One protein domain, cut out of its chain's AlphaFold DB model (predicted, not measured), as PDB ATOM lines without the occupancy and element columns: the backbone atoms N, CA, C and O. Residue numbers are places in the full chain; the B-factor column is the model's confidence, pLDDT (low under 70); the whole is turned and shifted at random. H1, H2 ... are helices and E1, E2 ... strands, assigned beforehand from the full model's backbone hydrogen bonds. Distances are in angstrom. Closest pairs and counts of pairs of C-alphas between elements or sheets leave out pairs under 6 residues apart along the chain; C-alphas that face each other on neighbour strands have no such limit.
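This is residues 2 to 41, 97 to 152 and 185 to 214 of the 1103 residues of an uncharacterized protein of Leptomonas seymouri (UniProt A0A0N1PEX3). The long helix H5 packs on a ribbon of two strands, chiefly on E2, and H1 crosses H5 on its other side. H2 turns from the end of H1 toward E1, the short helical hairpin of H3 and H4 packs on H1 through H4, and H6 packs on residues 140 to 148 of H5. The printed part has 126 residues, with seven named helices and two named strands in the order H1 H2 E1 H3 H4 H5 H6 E2 H7; the sheet, E1 beside E2, is parallel, and the class is mostly helix. It is compact, with a radius of gyration of the C-alphas of 15.1 A, and elongated, spanning 48 by 29 by 24 A.

Start at the hub H1, residues 3 to 20. H2, residues 22 to 41, touches H1 only at the corner, and only just, with 3 pairs of C-alphas within 8 A, the closest Leu 18 and Gln 25 at 5.9 A. H4, residues 114 to 122, touches H1 at a shallow tilt of 32 degrees, closest at C-alphas 13 and 116, 4.9 A. H3, residues 106 to 112, forms a hairpin with H4. H5, residues 125 to 152, touches H1 with residues 127 to 139 alone, at a steep tilt of 46 degrees; C-alphas 11 and 131 are closest, 4.4 A. H6, residues 185 to 192, touches H5, closest at C-alphas 192 and 141, 4.6 A. E1, residues 98 to 105, and E2, residues 198 to 205, are parallel at 21 degrees, with N 102 and O 201 2.8 A apart, within hydrogen-bond range. The closest C-alphas of H5 and E2, 133 and 200, are 4.7 A apart. H7, residues 209 to 214, touches no helix. Every O i to N i+4 pair is within range in H2, H3, H4 and H6; H1 has 12 of 14, H5 22 of 24, H7 1 of 2.

Find C-alpha 3 at (39.997, 31.186, 134.355), where H1 begins its 27.0 A; H2 spans 28.3 A, E1 22.3 A and E2 21.8 A. H5 runs 40.8 A to C-alpha 152 at (72.917, 37.358, 157.865).

The C-alphas of Gln 152 and Val 213 are farthest apart, 51.9 A. Residues 42 to 96 and 153 to 184 are not printed; the C-alpha gaps are 16.8 A and 11.4 A. Of the links printed whole, none is long. Look for pLDDT under 70 at residues 2 to 4, 40 to 41 and 206 to 214.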
ATOM      1  N   ILE A   2      37.693  27.937 136.083       42.19
ATOM      2  CA  ILE A   2      38.713  27.565 135.065       42.19
ATOM      3  C   ILE A   2      39.635  28.742 134.649       42.19
ATOM      4  O   ILE A   2      40.785  28.523 134.292       42.19
ATOM      5  N   ARG A   3      39.195  30.007 134.764       46.38
ATOM      6  CA  ARG A   3      39.997  31.186 134.355       46.38
ATOM      7  C   ARG A   3      41.186  31.535 135.268       46.38
ATOM      8  O   ARG A   3      42.112  32.183 134.800       46.38
ATOM      9  N   THR A   4      41.189  31.117 136.536       55.53
ATOM     10  CA  THR A   4      42.293  31.425 137.470       55.53
ATOM     11  C   THR A   4      43.483  30.475 137.323       55.53
ATOM     12  O   THR A   4      44.592  30.848 137.689       55.53
ATOM     13  N   GLY A   5      43.278  29.276 136.760       70.00
ATOM     14  CA  GLY A   5      44.337  28.274 136.596       70.00
ATOM     15  C   GLY A   5      45.413  28.698 135.594       70.00
ATOM     16  O   GLY A   5      46.594  28.650 135.912       70.00
ATOM     17  N   CYS A   6      45.014  29.213 134.427       75.62
ATOM     18  CA  CYS A   6      45.963  29.561 133.362       75.62
ATOM     19  C   CYS A   6      46.918  30.706 133.739       75.62
ATOM     20  O   CYS A   6      48.071  30.703 133.321       75.62
ATOM     21  N   CYS A   7      46.468  31.666 134.557       83.25
ATOM     22  CA  CYS A   7      47.318  32.778 135.000       83.25
ATOM     23  C   CYS A   7      48.392  32.309 135.990       83.25
ATOM     24  O   CYS A   7      49.530  32.762 135.909       83.25
ATOM     25  N   ALA A   8      48.039  31.398 136.904       88.19
ATOM     26  CA  ALA A   8      48.981  30.819 137.859       88.19
ATOM     27  C   ALA A   8      50.004  29.917 137.152       88.19
ATOM     28  O   ALA A   8      51.198  30.051 137.389       88.19
ATOM     29  N   GLU A   9      49.552  29.087 136.206       90.50
ATOM     30  CA  GLU A   9      50.438  28.252 135.385       90.50
ATOM     31  C   GLU A   9      51.437  29.090 134.573       90.50
ATOM     32  O   GLU A   9      52.619  28.748 134.509       90.50
ATOM     33  N   LEU A  10      50.993  30.205 133.976       92.44
ATOM     34  CA  LEU A  10      51.898  31.112 133.273       92.44
ATOM     35  C   LEU A  10      52.848  31.833 134.236       92.44
ATOM     36  O   LEU A  10      54.025  31.975 133.912       92.44
ATOM     37  N   ALA A  11      52.373  32.270 135.405       94.25
ATOM     38  CA  ALA A  11      53.218  32.923 136.401       94.25
ATOM     39  C   ALA A  11      54.339  31.985 136.880       94.25
ATOM     40  O   ALA A  11      55.506  32.374 136.888       94.25
ATOM     41  N   ASP A  12      54.016  30.722 137.171       93.69
ATOM     42  CA  ASP A  12      55.003  29.702 137.532       93.69
ATOM     43  C   ASP A  12      55.972  29.428 136.372       93.69
ATOM     44  O   ASP A  12      57.185  29.314 136.566       93.69
ATOM     45  N   ALA A  13      55.471  29.351 135.136       92.81
ATOM     46  CA  ALA A  13      56.303  29.122 133.957       92.81
ATOM     47  C   ALA A  13      57.243  30.303 133.644       92.81
ATOM     48  O   ALA A  13      58.381  30.081 133.220       92.81
ATOM     49  N   LEU A  14      56.800  31.544 133.855       93.81
ATOM     50  CA  LEU A  14      57.620  32.750 133.722       93.81
ATOM     51  C   LEU A  14      58.619  32.880 134.874       93.81
ATOM     52  O   LEU A  14      59.762  33.252 134.632       93.81
ATOM     53  N   CYS A  15      58.244  32.504 136.099       94.50
ATOM     54  CA  CYS A  15      59.167  32.468 137.233       94.50
ATOM     55  C   CYS A  15      60.295  31.455 136.985       94.50
ATOM     56  O   CYS A  15      61.466  31.779 137.157       94.50
ATOM     57  N   ASN A  16      59.970  30.261 136.477       92.44
ATOM     58  CA  ASN A  16      60.967  29.263 136.076       92.44
ATOM     59  C   ASN A  16      61.871  29.748 134.931       92.44
ATOM     60  O   ASN A  16      63.061  29.434 134.907       92.44
ATOM     61  N   LEU A  17      61.320  30.501 133.972       92.75
ATOM     62  CA  LEU A  17      62.106  31.121 132.904       92.75
ATOM     63  C   LEU A  17      63.077  32.161 133.482       92.75
ATOM     64  O   LEU A  17      64.264  32.116 133.174       92.75
ATOM     65  N   LEU A  18      62.603  33.036 134.379       93.50
ATOM     66  CA  LEU A  18      63.447  33.992 135.098       93.50
ATOM     67  C   LEU A  18      64.545  33.282 135.891       93.50
ATOM     68  O   LEU A  18      65.680  33.729 135.865       93.50
ATOM     69  N   GLU A  19      64.277  32.153 136.548       91.56
ATOM     70  CA  GLU A  19      65.304  31.392 137.275       91.56
ATOM     71  C   GLU A  19      66.391  30.782 136.373       91.56
ATOM     72  O   GLU A  19      67.525  30.609 136.822       91.56
ATOM     73  N   ARG A  20      66.076  30.477 135.110       89.31
ATOM     74  CA  ARG A  20      67.010  29.837 134.166       89.31
ATOM     75  C   ARG A  20      67.763  30.826 133.286       89.31
ATOM     76  O   ARG A  20      68.890  30.545 132.887       89.31
ATOM     77  N   THR A  21      67.157  31.968 132.985       89.56
ATOM     78  CA  THR A  21      67.677  32.909 131.995       89.56
ATOM     79  C   THR A  21      68.383  34.073 132.677       89.56
ATOM     80  O   THR A  21      67.758  35.033 133.124       89.56
ATOM     81  N   ARG A  22      69.718  34.003 132.733       87.81
ATOM     82  CA  ARG A  22      70.567  35.008 133.392       87.81
ATOM     83  C   ARG A  22      70.366  36.426 132.843       87.81
ATOM     84  O   ARG A  22      70.354  37.368 133.624       87.81
ATOM     85  N   THR A  23      70.167  36.582 131.537       83.12
ATOM     86  CA  THR A  23      69.937  37.891 130.897       83.12
ATOM     87  C   THR A  23      68.669  38.567 131.424       83.12
ATOM     88  O   THR A  23      68.702  39.738 131.793       83.12
ATOM     89  N   LEU A  24      67.574  37.812 131.574       86.12
ATOM     90  CA  LEU A  24      66.335  38.316 132.169       86.12
ATOM     91  C   LEU A  24      66.504  38.654 133.658       86.12
ATOM     92  O   LEU A  24      65.988  39.676 134.108       86.12
ATOM     93  N   GLN A  25      67.254  37.845 134.417       92.06
ATOM     94  CA  GLN A  25      67.573  38.155 135.821       92.06
ATOM     95  C   GLN A  25      68.342  39.467 135.937       92.06
ATOM     96  O   GLN A  25      68.002  40.315 136.761       92.06
ATOM     97  N   GLU A  26      69.372  39.640 135.109       88.00
ATOM     98  CA  GLU A  26      70.187  40.848 135.092       88.00
ATOM     99  C   GLU A  26      69.353  42.070 134.696       88.00
ATOM    100  O   GLU A  26      69.477  43.103 135.345       88.00
ATOM    101  N   HIS A  27      68.447  41.953 133.721       86.69
ATOM    102  CA  HIS A  27      67.530  43.036 133.342       86.69
ATOM    103  C   HIS A  27      66.600  43.453 134.488       86.69
ATOM    104  O   HIS A  27      66.507  44.640 134.818       86.69
ATOM    105  N   VAL A  28      65.957  42.484 135.150       89.81
ATOM    106  CA  VAL A  28      65.075  42.747 136.301       89.81
ATOM    107  C   VAL A  28      65.866  43.395 137.440       89.81
ATOM    108  O   VAL A  28      65.453  44.421 137.974       89.81
ATOM    109  N   VAL A  29      67.036  42.852 137.782       91.75
ATOM    110  CA  VAL A  29      67.883  43.386 138.858       91.75
ATOM    111  C   VAL A  29      68.402  44.781 138.528       91.75
ATOM    112  O   VAL A  29      68.347  45.651 139.395       91.75
ATOM    113  N   ARG A  30      68.868  45.035 137.300       88.50
ATOM    114  CA  ARG A  30      69.324  46.367 136.865       88.50
ATOM    115  C   ARG A  30      68.195  47.388 136.962       88.50
ATOM    116  O   ARG A  30      68.411  48.460 137.520       88.50
ATOM    117  N   THR A  31      66.993  47.036 136.510       85.56
ATOM    118  CA  THR A  31      65.818  47.921 136.560       85.56
ATOM    119  C   THR A  31      65.432  48.259 138.002       85.56
ATOM    120  O   THR A  31      65.277  49.429 138.347       85.56
ATOM    121  N   VAL A  32      65.354  47.253 138.881       87.88
ATOM    122  CA  VAL A  32      65.055  47.466 140.308       87.88
ATOM    123  C   VAL A  32      66.163  48.268 140.996       87.88
ATOM    124  O   VAL A  32      65.870  49.142 141.805       87.88
ATOM    125  N   THR A  33      67.428  48.036 140.638       86.69
ATOM    126  CA  THR A  33      68.568  48.795 141.179       86.69
ATOM    127  C   THR A  33      68.514  50.260 140.758       86.69
ATOM    128  O   THR A  33      68.695  51.136 141.597       86.69
ATOM    129  N   ALA A  34      68.217  50.542 139.487       84.56
ATOM    130  CA  ALA A  34      68.081  51.907 138.988       84.56
ATOM    131  C   ALA A  34      66.965  52.667 139.725       84.56
ATOM    132  O   ALA A  34      67.166  53.808 140.145       84.56
ATOM    133  N   LEU A  35      65.822  52.013 139.957       82.12
ATOM    134  CA  LEU A  35      64.713  52.581 140.728       82.12
ATOM    135  C   LEU A  35      65.084  52.791 142.200       82.12
ATOM    136  O   LEU A  35      64.810  53.855 142.757       82.12
ATOM    137  N   ALA A  36      65.764  51.825 142.821       80.25
ATOM    138  CA  ALA A  36      66.239  51.955 144.193       80.25
ATOM    139  C   ALA A  36      67.191  53.149 144.365       80.25
ATOM    140  O   ALA A  36      67.024  53.925 145.304       80.25
ATOM    141  N   CYS A  37      68.124  53.346 143.429       80.25
ATOM    142  CA  CYS A  37      69.041  54.487 143.425       80.25
ATOM    143  C   CYS A  37      68.332  55.831 143.180       80.25
ATOM    144  O   CYS A  37      68.688  56.843 143.785       80.25
ATOM    145  N   ALA A  38      67.309  55.862 142.320       80.00
ATOM    146  CA  ALA A  38      66.528  57.074 142.077       80.00
ATOM    147  C   ALA A  38      65.738  57.508 143.327       80.00
ATOM    148  O   ALA A  38      65.694  58.695 143.659       80.00
ATOM    149  N   HIS A  39      65.166  56.549 144.064       71.44
ATOM    150  CA  HIS A  39      64.393  56.826 145.276       71.44
ATOM    151  C   HIS A  39      65.256  57.252 146.473       71.44
ATOM    152  O   HIS A  39      64.835  58.121 147.239       71.44
ATOM    153  N   THR A  40      66.464  56.702 146.633       66.75
ATOM    154  CA  THR A  40      67.382  57.124 147.709       66.75
ATOM    155  C   THR A  40      67.930  58.537 147.486       66.75
ATOM    156  O   THR A  40      68.097  59.287 148.449       66.75
ATOM    157  N   SER A  41      68.134  58.945 146.228       58.94
ATOM    158  CA  SER A  41      68.560  60.306 145.868       58.94
ATOM    159  C   SER A  41      67.510  61.369 146.236       58.94
ATOM    160  O   SER A  41      67.846  62.422 146.782       58.94
ATOM    161  N   PRO A  97      55.262  51.961 143.281       84.62
ATOM    162  CA  PRO A  97      55.203  50.751 142.473       84.62
ATOM    163  C   PRO A  97      56.392  50.686 141.504       84.62
ATOM    164  O   PRO A  97      56.747  51.673 140.861       84.62
ATOM    165  N   ILE A  98      56.999  49.508 141.388       88.12
ATOM    166  CA  ILE A  98      58.040  49.218 140.402       88.12
ATOM    167  C   ILE A  98      57.352  48.967 139.064       88.12
ATOM    168  O   ILE A  98      56.783  47.896 138.857       88.12
ATOM    169  N   GLU A  99      57.421  49.927 138.150       90.25
ATOM    170  CA  GLU A  99      56.981  49.742 136.767       90.25
ATOM    171  C   GLU A  99      58.141  49.231 135.907       90.25
ATOM    172  O   GLU A  99      59.230  49.805 135.904       90.25
ATOM    173  N   MET A 100      57.926  48.136 135.174       90.19
ATOM    174  CA  MET A 100      58.937  47.576 134.276       90.19
ATOM    175  C   MET A 100      58.324  46.975 133.012       90.19
ATOM    176  O   MET A 100      57.180  46.516 133.003       90.19
ATOM    177  N   VAL A 101      59.124  46.935 131.946       90.56
ATOM    178  CA  VAL A 101      58.782  46.254 130.695       90.56
ATOM    179  C   VAL A 101      59.712  45.054 130.521       90.56
ATOM    180  O   VAL A 101      60.936  45.203 130.496       90.56
ATOM    181  N   LEU A 102      59.124  43.862 130.423       88.19
ATOM    182  CA  LEU A 102      59.816  42.628 130.071       88.19
ATOM    183  C   LEU A 102      59.671  42.376 128.577       88.19
ATOM    184  O   LEU A 102      58.593  42.031 128.095       88.19
ATOM    185  N   THR A 103      60.776  42.503 127.860       89.44
ATOM    186  CA  THR A 103      60.842  42.166 126.442       89.44
ATOM    187  C   THR A 103      61.217  40.694 126.298       89.44
ATOM    188  O   THR A 103      62.285  40.286 126.743       89.44
ATOM    189  N   LEU A 104      60.336  39.888 125.707       87.62
ATOM    190  CA  LEU A 104      60.540  38.452 125.516       87.62
ATOM    191  C   LEU A 104      60.556  38.122 124.023       87.62
ATOM    192  O   LEU A 104      59.558  38.329 123.333       87.62
ATOM    193  N   ASP A 105      61.656  37.559 123.529       85.69
ATOM    194  CA  ASP A 105      61.688  36.949 122.199       85.69
ATOM    195  C   ASP A 105      61.045  35.564 122.248       85.69
ATOM    196  O   ASP A 105      61.539  34.649 122.906       85.69
ATOM    197  N   ILE A 106      59.929  35.396 121.537       81.69
ATOM    198  CA  ILE A 106      59.169  34.144 121.521       81.69
ATOM    199  C   ILE A 106      60.031  32.954 121.087       81.69
ATOM    200  O   ILE A 106      59.829  31.852 121.602       81.69
ATOM    201  N   PHE A 107      60.987  33.148 120.174       75.50
ATOM    202  CA  PHE A 107      61.856  32.064 119.712       75.50
ATOM    203  C   PHE A 107      62.871  31.666 120.777       75.50
ATOM    204  O   PHE A 107      63.068  30.474 121.014       75.50
ATOM    205  N   GLU A 108      63.457  32.639 121.469       79.94
ATOM    206  CA  GLU A 108      64.364  32.376 122.586       79.94
ATOM    207  C   GLU A 108      63.617  31.705 123.747       79.94
ATOM    208  O   GLU A 108      64.081  30.707 124.300       79.94
ATOM    209  N   VAL A 109      62.399  32.165 124.060       83.25
ATOM    210  CA  VAL A 109      61.535  31.532 125.067       83.25
ATOM    211  C   VAL A 109      61.144  30.113 124.648       83.25
ATOM    212  O   VAL A 109      61.132  29.216 125.485       83.25
ATOM    213  N   ALA A 110      60.865  29.865 123.367       81.94
ATOM    214  CA  ALA A 110      60.563  28.525 122.862       81.94
ATOM    215  C   ALA A 110      61.763  27.572 122.969       81.94
ATOM    216  O   ALA A 110      61.578  26.401 123.303       81.94
ATOM    217  N   GLN A 111      62.976  28.066 122.706       81.31
ATOM    218  CA  GLN A 111      64.212  27.290 122.815       81.31
ATOM    219  C   GLN A 111      64.576  26.991 124.275       81.31
ATOM    220  O   GLN A 111      64.952  25.866 124.601       81.31
ATOM    221  N   THR A 112      64.442  27.980 125.160       79.75
ATOM    222  CA  THR A 112      64.840  27.876 126.575       79.75
ATOM    223  C   THR A 112      63.786  27.186 127.444       79.75
ATOM    224  O   THR A 112      64.121  26.401 128.335       79.75
ATOM    225  N   SER A 113      62.502  27.448 127.193       89.94
ATOM    226  CA  SER A 113      61.376  26.859 127.915       89.94
ATOM    227  C   SER A 113      60.138  26.727 127.011       89.94
ATOM    228  O   SER A 113      59.223  27.560 127.056       89.94
ATOM    229  N   PRO A 114      60.035  25.641 126.219       86.19
ATOM    230  CA  PRO A 114      58.899  25.427 125.317       86.19
ATOM    231  C   PRO A 114      57.559  25.369 126.064       86.19
ATOM    232  O   PRO A 114      56.528  25.766 125.520       86.19
ATOM    233  N   GLY A 115      57.567  24.933 127.329       87.06
ATOM    234  CA  GLY A 115      56.397  24.969 128.209       87.06
ATOM    235  C   GLY A 115      55.936  26.394 128.529       87.06
ATOM    236  O   GLY A 115      54.743  26.674 128.434       87.06
ATOM    237  N   THR A 116      56.868  27.309 128.821       89.31
ATOM    238  CA  THR A 116      56.564  28.734 129.044       89.31
ATOM    239  C   THR A 116      56.046  29.388 127.769       89.31
ATOM    240  O   THR A 116      55.065  30.122 127.818       89.31
ATOM    241  N   CYS A 117      56.626  29.051 126.616       89.25
ATOM    242  CA  CYS A 117      56.134  29.502 125.315       89.25
ATOM    243  C   CYS A 117      54.685  29.036 125.064       89.25
ATOM    244  O   CYS A 117      53.806  29.834 124.746       89.25
ATOM    245  N   CYS A 118      54.385  27.756 125.313       83.62
ATOM    246  CA  CYS A 118      53.021  27.230 125.211       83.62
ATOM    247  C   CYS A 118      52.049  27.902 126.195       83.62
ATOM    248  O   CYS A 118      50.899  28.154 125.836       83.62
ATOM    249  N   ALA A 119      52.486  28.186 127.425       87.00
ATOM    250  CA  ALA A 119      51.674  28.875 128.426       87.00
ATOM    251  C   ALA A 119      51.385  30.331 128.022       87.00
ATOM    252  O   ALA A 119      50.243  30.774 128.148       87.00
ATOM    253  N   LEU A 120      52.374  31.042 127.462       87.56
ATOM    254  CA  LEU A 120      52.209  32.397 126.917       87.56
ATOM    255  C   LEU A 120      51.139  32.418 125.823       87.56
ATOM    256  O   LEU A 120      50.274  33.288 125.816       87.56
ATOM    257  N   PHE A 121      51.141  31.410 124.948       84.25
ATOM    258  CA  PHE A 121      50.167  31.302 123.864       84.25
ATOM    259  C   PHE A 121      48.760  30.881 124.305       84.25
ATOM    260  O   PHE A 121      47.790  31.175 123.611       84.25
ATOM    261  N   ARG A 122      48.628  30.198 125.447       85.12
ATOM    262  CA  ARG A 122      47.329  29.774 126.003       85.12
ATOM    263  C   ARG A 122      46.673  30.832 126.886       85.12
ATOM    264  O   ARG A 122      45.485  30.721 127.182       85.12
ATOM    265  N   THR A 123      47.437  31.825 127.324       85.81
ATOM    266  CA  THR A 123      46.982  32.830 128.284       85.81
ATOM    267  C   THR A 123      46.491  34.073 127.537       85.81
ATOM    268  O   THR A 123      47.214  34.582 126.682       85.81
ATOM    269  N   PRO A 124      45.271  34.578 127.806       83.19
ATOM    270  CA  PRO A 124      44.774  35.772 127.127       83.19
ATOM    271  C   PRO A 124      45.661  36.989 127.429       83.19
ATOM    272  O   PRO A 124      46.141  37.131 128.555       83.19
ATOM    273  N   CYS A 125      45.841  37.891 126.457       75.25
ATOM    274  CA  CYS A 125      46.795  39.009 126.543       75.25
ATOM    275  C   CYS A 125      46.638  39.852 127.822       75.25
ATOM    276  O   CYS A 125      47.625  40.151 128.482       75.25
ATOM    277  N   GLY A 126      45.399  40.143 128.241       76.75
ATOM    278  CA  GLY A 126      45.127  40.904 129.472       76.75
ATOM    279  C   GLY A 126      45.549  40.207 130.774       76.75
ATOM    280  O   GLY A 126      45.616  40.843 131.817       76.75
ATOM    281  N   SER A 127      45.846  38.906 130.727       87.62
ATOM    282  CA  SER A 127      46.380  38.138 131.860       87.62
ATOM    283  C   SER A 127      47.874  37.833 131.765       87.62
ATOM    284  O   SER A 127      48.441  37.344 132.738       87.62
ATOM    285  N   VAL A 128      48.523  38.142 130.637       90.06
ATOM    286  CA  VAL A 128      49.973  37.950 130.475       90.06
ATOM    287  C   VAL A 128      50.734  38.930 131.365       90.06
ATOM    288  O   VAL A 128      51.602  38.502 132.118       90.06
ATOM    289  N   ASP A 129      50.344  40.207 131.371       91.94
ATOM    290  CA  ASP A 129      50.943  41.229 132.241       91.94
ATOM    291  C   ASP A 129      50.726  40.906 133.726       91.94
ATOM    292  O   ASP A 129      51.645  41.013 134.539       91.94
ATOM    293  N   ALA A 130      49.533  40.424 134.091       91.75
ATOM    294  CA  ALA A 130      49.232  40.006 135.460       91.75
ATOM    295  C   ALA A 130      50.068  38.785 135.890       91.75
ATOM    296  O   ALA A 130      50.599  38.756 137.002       91.75
ATOM    297  N   ALA A 131      50.225  37.793 135.009       93.19
ATOM    298  CA  ALA A 131      51.046  36.614 135.265       93.19
ATOM    299  C   ALA A 131      52.542  36.957 135.339       93.19
ATOM    300  O   ALA A 131      53.237  36.466 136.225       93.19
ATOM    301  N   ALA A 132      53.034  37.835 134.463       93.19
ATOM    302  CA  ALA A 132      54.410  38.322 134.495       93.19
ATOM    303  C   ALA A 132      54.692  39.161 135.743       93.19
ATOM    304  O   ALA A 132      55.741  39.014 136.363       93.19
ATOM    305  N   THR A 133      53.724  39.979 136.155       94.38
ATOM    306  CA  THR A 133      53.785  40.742 137.402       94.38
ATOM    307  C   THR A 133      53.910  39.815 138.605       94.38
ATOM    308  O   THR A 133      54.826  39.979 139.412       94.38
ATOM    309  N   ALA A 134      53.055  38.793 138.690       94.56
ATOM    310  CA  ALA A 134      53.127  37.792 139.749       94.56
ATOM    311  C   ALA A 134      54.456  37.015 139.725       94.56
ATOM    312  O   ALA A 134      55.065  36.814 140.776       94.56
ATOM    313  N   ALA A 135      54.936  36.632 138.537       95.38
ATOM    314  CA  ALA A 135      56.187  35.899 138.353       95.38
ATOM    315  C   ALA A 135      57.412  36.699 138.812       95.38
ATOM    316  O   ALA A 135      58.227  36.193 139.581       95.38
ATOM    317  N   VAL A 136      57.539  37.956 138.377       94.75
ATOM    318  CA  VAL A 136      58.655  38.826 138.774       94.75
ATOM    319  C   VAL A 136      58.588  39.157 140.258       94.75
ATOM    320  O   VAL A 136      59.620  39.137 140.924       94.75
ATOM    321  N   GLN A 137      57.399  39.435 140.798       94.31
ATOM    322  CA  GLN A 137      57.242  39.739 142.219       94.31
ATOM    323  C   GLN A 137      57.632  38.540 143.094       94.31
ATOM    324  O   GLN A 137      58.307  38.707 144.113       94.31
ATOM    325  N   GLU A 138      57.252  37.322 142.697       94.50
ATOM    326  CA  GLU A 138      57.648  36.106 143.407       94.50
ATOM    327  C   GLU A 138      59.148  35.821 143.257       94.50
ATOM    328  O   GLU A 138      59.822  35.533 144.248       94.50
ATOM    329  N   TRP A 139      59.701  35.996 142.055       95.88
ATOM    330  CA  TRP A 139      61.133  35.842 141.808       95.88
ATOM    331  C   TRP A 139      61.968  36.841 142.624       95.88
ATOM    332  O   TRP A 139      62.918  36.437 143.296       95.88
ATOM    333  N   LEU A 140      61.585  38.123 142.653       94.00
ATOM    334  CA  LEU A 140      62.247  39.166 143.448       94.00
ATOM    335  C   LEU A 140      62.180  38.870 144.946       94.00
ATOM    336  O   LEU A 140      63.170  39.066 145.649       94.00
ATOM    337  N   ARG A 141      61.053  38.346 145.442       94.25
ATOM    338  CA  ARG A 141      60.928  37.907 146.838       94.25
ATOM    339  C   ARG A 141      61.917  36.791 147.163       94.25
ATOM    340  O   ARG A 141      62.602  36.845 148.189       94.25
ATOM    341  N   LEU A 142      61.999  35.775 146.304       92.00
ATOM    342  CA  LEU A 142      62.928  34.660 146.477       92.00
ATOM    343  C   LEU A 142      64.381  35.138 146.394       92.00
ATOM    344  O   LEU A 142      65.185  34.772 147.253       92.00
ATOM    345  N   TYR A 143      64.696  35.999 145.428       91.50
ATOM    346  CA  TYR A 143      66.008  36.617 145.263       91.50
ATOM    347  C   TYR A 143      66.420  37.416 146.509       91.50
ATOM    348  O   TYR A 143      67.482  37.160 147.081       91.50
ATOM    349  N   ALA A 144      65.542  38.296 147.003       89.75
ATOM    350  CA  ALA A 144      65.762  39.088 148.210       89.75
ATOM    351  C   ALA A 144      65.958  38.218 149.456       89.75
ATOM    352  O   ALA A 144      66.885  38.444 150.230       89.75
ATOM    353  N   SER A 145      65.150  37.167 149.620       88.19
ATOM    354  CA  SER A 145      65.274  36.255 150.762       88.19
ATOM    355  C   SER A 145      66.582  35.450 150.754       88.19
ATOM    356  O   SER A 145      67.181  35.239 151.812       88.19
ATOM    357  N   LYS A 146      67.062  35.026 149.573       87.56
ATOM    358  CA  LYS A 146      68.352  34.331 149.416       87.56
ATOM    359  C   LYS A 146      69.514  35.263 149.762       87.56
ATOM    360  O   LYS A 146      70.399  34.863 150.515       87.56
ATOM    361  N   GLN A 147      69.474  36.505 149.279       83.75
ATOM    362  CA  GLN A 147      70.511  37.498 149.566       83.75
ATOM    363  C   GLN A 147      70.521  37.926 151.036       83.75
ATOM    364  O   GLN A 147      71.585  37.985 151.647       83.75
ATOM    365  N   GLN A 148      69.353  38.126 151.651       81.19
ATOM    366  CA  GLN A 148      69.253  38.474 153.069       81.19
ATOM    367  C   GLN A 148      69.818  37.368 153.975       81.19
ATOM    368  O   GLN A 148      70.537  37.667 154.925       81.19
ATOM    369  N   ARG A 149      69.557  36.091 153.661       82.00
ATOM    370  CA  ARG A 149      70.163  34.957 154.383       82.00
ATOM    371  C   ARG A 149      71.675  34.897 154.185       82.00
ATOM    372  O   ARG A 149      72.394  34.655 155.147       82.00
ATOM    373  N   SER A 150      72.159  35.158 152.969       80.06
ATOM    374  CA  SER A 150      73.600  35.220 152.697       80.06
ATOM    375  C   SER A 150      74.290  36.362 153.450       80.06
ATOM    376  O   SER A 150      75.437  36.203 153.851       80.06
ATOM    377  N   ALA A 151      73.607  37.493 153.651       71.38
ATOM    378  CA  ALA A 151      74.122  38.628 154.414       71.38
ATOM    379  C   ALA A 151      74.077  38.390 155.935       71.38
ATOM    380  O   ALA A 151      74.979  38.819 156.648       71.38
ATOM    381  N   GLN A 152      73.056  37.684 156.439       70.06
ATOM    382  CA  GLN A 152      72.917  37.358 157.865       70.06
ATOM    383  C   GLN A 152      73.823  36.201 158.317       70.06
ATOM    384  O   GLN A 152      74.257  36.195 159.462       70.06
ATOM    385  N   VAL A 185      68.841  48.053 153.276       79.06
ATOM    386  CA  VAL A 185      68.187  46.954 154.027       79.06
ATOM    387  C   VAL A 185      66.653  47.086 154.021       79.06
ATOM    388  O   VAL A 185      65.934  46.084 153.981       79.06
ATOM    389  N   ALA A 186      66.142  48.322 153.974       81.69
ATOM    390  CA  ALA A 186      64.721  48.623 153.814       81.69
ATOM    391  C   ALA A 186      64.128  48.078 152.495       81.69
ATOM    392  O   ALA A 186      63.011  47.577 152.490       81.69
ATOM    393  N   TRP A 187      64.883  48.099 151.391       83.06
ATOM    394  CA  TRP A 187      64.448  47.537 150.108       83.06
ATOM    395  C   TRP A 187      64.433  46.010 150.131       83.06
ATOM    396  O   TRP A 187      63.458  45.402 149.693       83.06
ATOM    397  N   TRP A 188      65.472  45.381 150.691       84.62
ATOM    398  CA  TRP A 188      65.519  43.922 150.836       84.62
ATOM    399  C   TRP A 188      64.347  43.395 151.664       84.62
ATOM    400  O   TRP A 188      63.677  42.447 151.259       84.62
ATOM    401  N   SER A 189      64.073  44.042 152.799       85.31
ATOM    402  CA  SER A 189      62.962  43.678 153.680       85.31
ATOM    403  C   SER A 189      61.596  43.956 153.046       85.31
ATOM    404  O   SER A 189      60.726  43.090 153.113       85.31
ATOM    405  N   ALA A 190      61.414  45.088 152.358       86.06
ATOM    406  CA  ALA A 190      60.161  45.408 151.675       86.06
ATOM    407  C   ALA A 190      59.860  44.458 150.500       86.06
ATOM    408  O   ALA A 190      58.722  44.005 150.349       86.06
ATOM    409  N   LEU A 191      60.867  44.089 149.699       87.56
ATOM    410  CA  LEU A 191      60.723  43.100 148.622       87.56
ATOM    411  C   LEU A 191      60.457  41.692 149.178       87.56
ATOM    412  O   LEU A 191      59.563  40.997 148.695       87.56
ATOM    413  N   ALA A 192      61.168  41.282 150.235       87.25
ATOM    414  CA  ALA A 192      60.941  39.995 150.897       87.25
ATOM    415  C   ALA A 192      59.540  39.898 151.537       87.25
ATOM    416  O   ALA A 192      58.925  38.828 151.519       87.25
ATOM    417  N   ALA A 193      59.016  41.013 152.054       87.69
ATOM    418  CA  ALA A 193      57.687  41.119 152.651       87.69
ATOM    419  C   ALA A 193      56.553  41.362 151.632       87.69
ATOM    420  O   ALA A 193      55.405  41.519 152.044       87.69
ATOM    421  N   LYS A 194      56.844  41.391 150.318       86.44
ATOM    422  CA  LYS A 194      55.891  41.746 149.243       86.44
ATOM    423  C   LYS A 194      55.224  43.124 149.426       86.44
ATOM    424  O   LYS A 194      54.124  43.342 148.931       86.44
ATOM    425  N   GLN A 195      55.880  44.053 150.120       88.25
ATOM    426  CA  GLN A 195      55.364  45.407 150.365       88.25
ATOM    427  C   GLN A 195      55.568  46.350 149.175       88.25
ATOM    428  O   GLN A 195      54.940  47.402 149.116       88.25
ATOM    429  N   VAL A 196      56.428  45.978 148.225       87.31
ATOM    430  CA  VAL A 196      56.624  46.724 146.980       87.31
ATOM    431  C   VAL A 196      55.754  46.110 145.890       87.31
ATOM    432  O   VAL A 196      55.933  44.945 145.518       87.31
ATOM    433  N   ALA A 197      54.800  46.889 145.384       88.44
ATOM    434  CA  ALA A 197      54.010  46.497 144.226       88.44
ATOM    435  C   ALA A 197      54.901  46.513 142.976       88.44
ATOM    436  O   ALA A 197      55.631  47.471 142.749       88.44
ATOM    437  N   CYS A 198      54.845  45.458 142.166       89.56
ATOM    438  CA  CYS A 198      55.461  45.435 140.839       89.56
ATOM    439  C   CYS A 198      54.348  45.543 139.794       89.56
ATOM    440  O   CYS A 198      53.266  45.005 139.997       89.56
ATOM    441  N   CYS A 199      54.605  46.237 138.694       91.94
ATOM    442  CA  CYS A 199      53.742  46.341 137.527       91.94
ATOM    443  C   CYS A 199      54.600  46.019 136.308       91.94
ATOM    444  O   CYS A 199      55.450  46.810 135.900       91.94
ATOM    445  N   VAL A 200      54.415  44.822 135.761       92.06
ATOM    446  CA  VAL A 200      55.242  44.294 134.679       92.06
ATOM    447  C   VAL A 200      54.415  44.225 133.410       92.06
ATOM    448  O   VAL A 200      53.415  43.510 133.359       92.06
ATOM    449  N   ARG A 201      54.853  44.939 132.375       91.06
ATOM    450  CA  ARG A 201      54.282  44.846 131.030       91.06
ATOM    451  C   ARG A 201      55.131  43.922 130.178       91.06
ATOM    452  O   ARG A 201      56.348  44.085 130.139       91.06
ATOM    453  N   VAL A 202      54.516  42.974 129.485       88.88
ATOM    454  CA  VAL A 202      55.237  42.048 128.607       88.88
ATOM    455  C   VAL A 202      55.162  42.529 127.167       88.88
ATOM    456  O   VAL A 202      54.081  42.693 126.606       88.88
ATOM    457  N   LEU A 203      56.324  42.704 126.546       88.44
ATOM    458  CA  LEU A 203      56.449  42.965 125.120       88.44
ATOM    459  C   LEU A 203      56.982  41.709 124.432       88.44
ATOM    460  O   LEU A 203      58.126  41.311 124.637       88.44
ATOM    461  N   LEU A 204      56.138  41.065 123.628       84.00
ATOM    462  CA  LEU A 204      56.515  39.875 122.870       84.00
ATOM    463  C   LEU A 204      57.139  40.286 121.530       84.00
ATOM    464  O   LEU A 204      56.474  40.904 120.697       84.00
ATOM    465  N   LEU A 205      58.401  39.924 121.302       76.44
ATOM    466  CA  LEU A 205      59.080  40.108 120.021       76.44
ATOM    467  C   LEU A 205      58.812  38.916 119.094       76.44
ATOM    468  O   LEU A 205      58.725  37.770 119.538       76.44
ATOM    469  N   ARG A 206      58.726  39.200 117.785       66.12
ATOM    470  CA  ARG A 206      58.574  38.205 116.700       66.12
ATOM    471  C   ARG A 206      57.359  37.288 116.883       66.12
ATOM    472  O   ARG A 206      57.448  36.068 116.769       66.12
ATOM    473  N   VAL A 207      56.207  37.895 117.153       54.56
ATOM    474  CA  VAL A 207      54.921  37.198 117.258       54.56
ATOM    475  C   VAL A 207      54.564  36.550 115.911       54.56
ATOM    476  O   VAL A 207      54.368  37.271 114.931       54.56
ATOM    477  N   PRO A 208      54.446  35.209 115.820       51.38
ATOM    478  CA  PRO A 208      53.985  34.556 114.599       51.38
ATOM    479  C   PRO A 208      52.578  35.048 114.243       51.38
ATOM    480  O   PRO A 208      51.715  35.131 115.117       51.38
ATOM    481  N   SER A 209      52.307  35.310 112.961       42.88
ATOM    482  CA  SER A 209      51.013  35.830 112.469       42.88
ATOM    483  C   SER A 209      49.792  34.986 112.877       42.88
ATOM    484  O   SER A 209      48.682  35.504 112.967       42.88
ATOM    485  N   ALA A 210      49.990  33.709 113.221       42.06
ATOM    486  CA  ALA A 210      48.968  32.831 113.794       42.06
ATOM    487  C   ALA A 210      48.435  33.293 115.170       42.06
ATOM    488  O   ALA A 210      47.299  32.983 115.520       42.06
ATOM    489  N   TYR A 211      49.214  34.053 115.946       40.00
ATOM    490  CA  TYR A 211      48.802  34.556 117.262       40.00
ATOM    491  C   TYR A 211      47.800  35.713 117.168       40.00
ATOM    492  O   TYR A 211      46.875  35.787 117.971       40.00
ATOM    493  N   ALA A 212      47.916  36.565 116.143       41.47
ATOM    494  CA  ALA A 212      46.948  37.635 115.887       41.47
ATOM    495  C   ALA A 212      45.545  37.080 115.560       41.47
ATOM    496  O   ALA A 212      44.528  37.692 115.885       41.47
ATOM    497  N   VAL A 213      45.484  35.878 114.976       42.44
ATOM    498  CA  VAL A 213      44.229  35.169 114.676       42.44
ATOM    499  C   VAL A 213      43.609  34.572 115.946       42.44
ATOM    500  O   VAL A 213      42.409  34.698 116.161       42.44
ATOM    501  N   LEU A 214      44.416  33.993 116.843       40.09
ATOM    502  CA  LEU A 214      43.927  33.424 118.110       40.09
ATOM    503  C   LEU A 214      43.507  34.487 119.137       40.09
ATOM    504  O   LEU A 214      42.622  34.235 119.951       40.09
TER     505      LEU A 214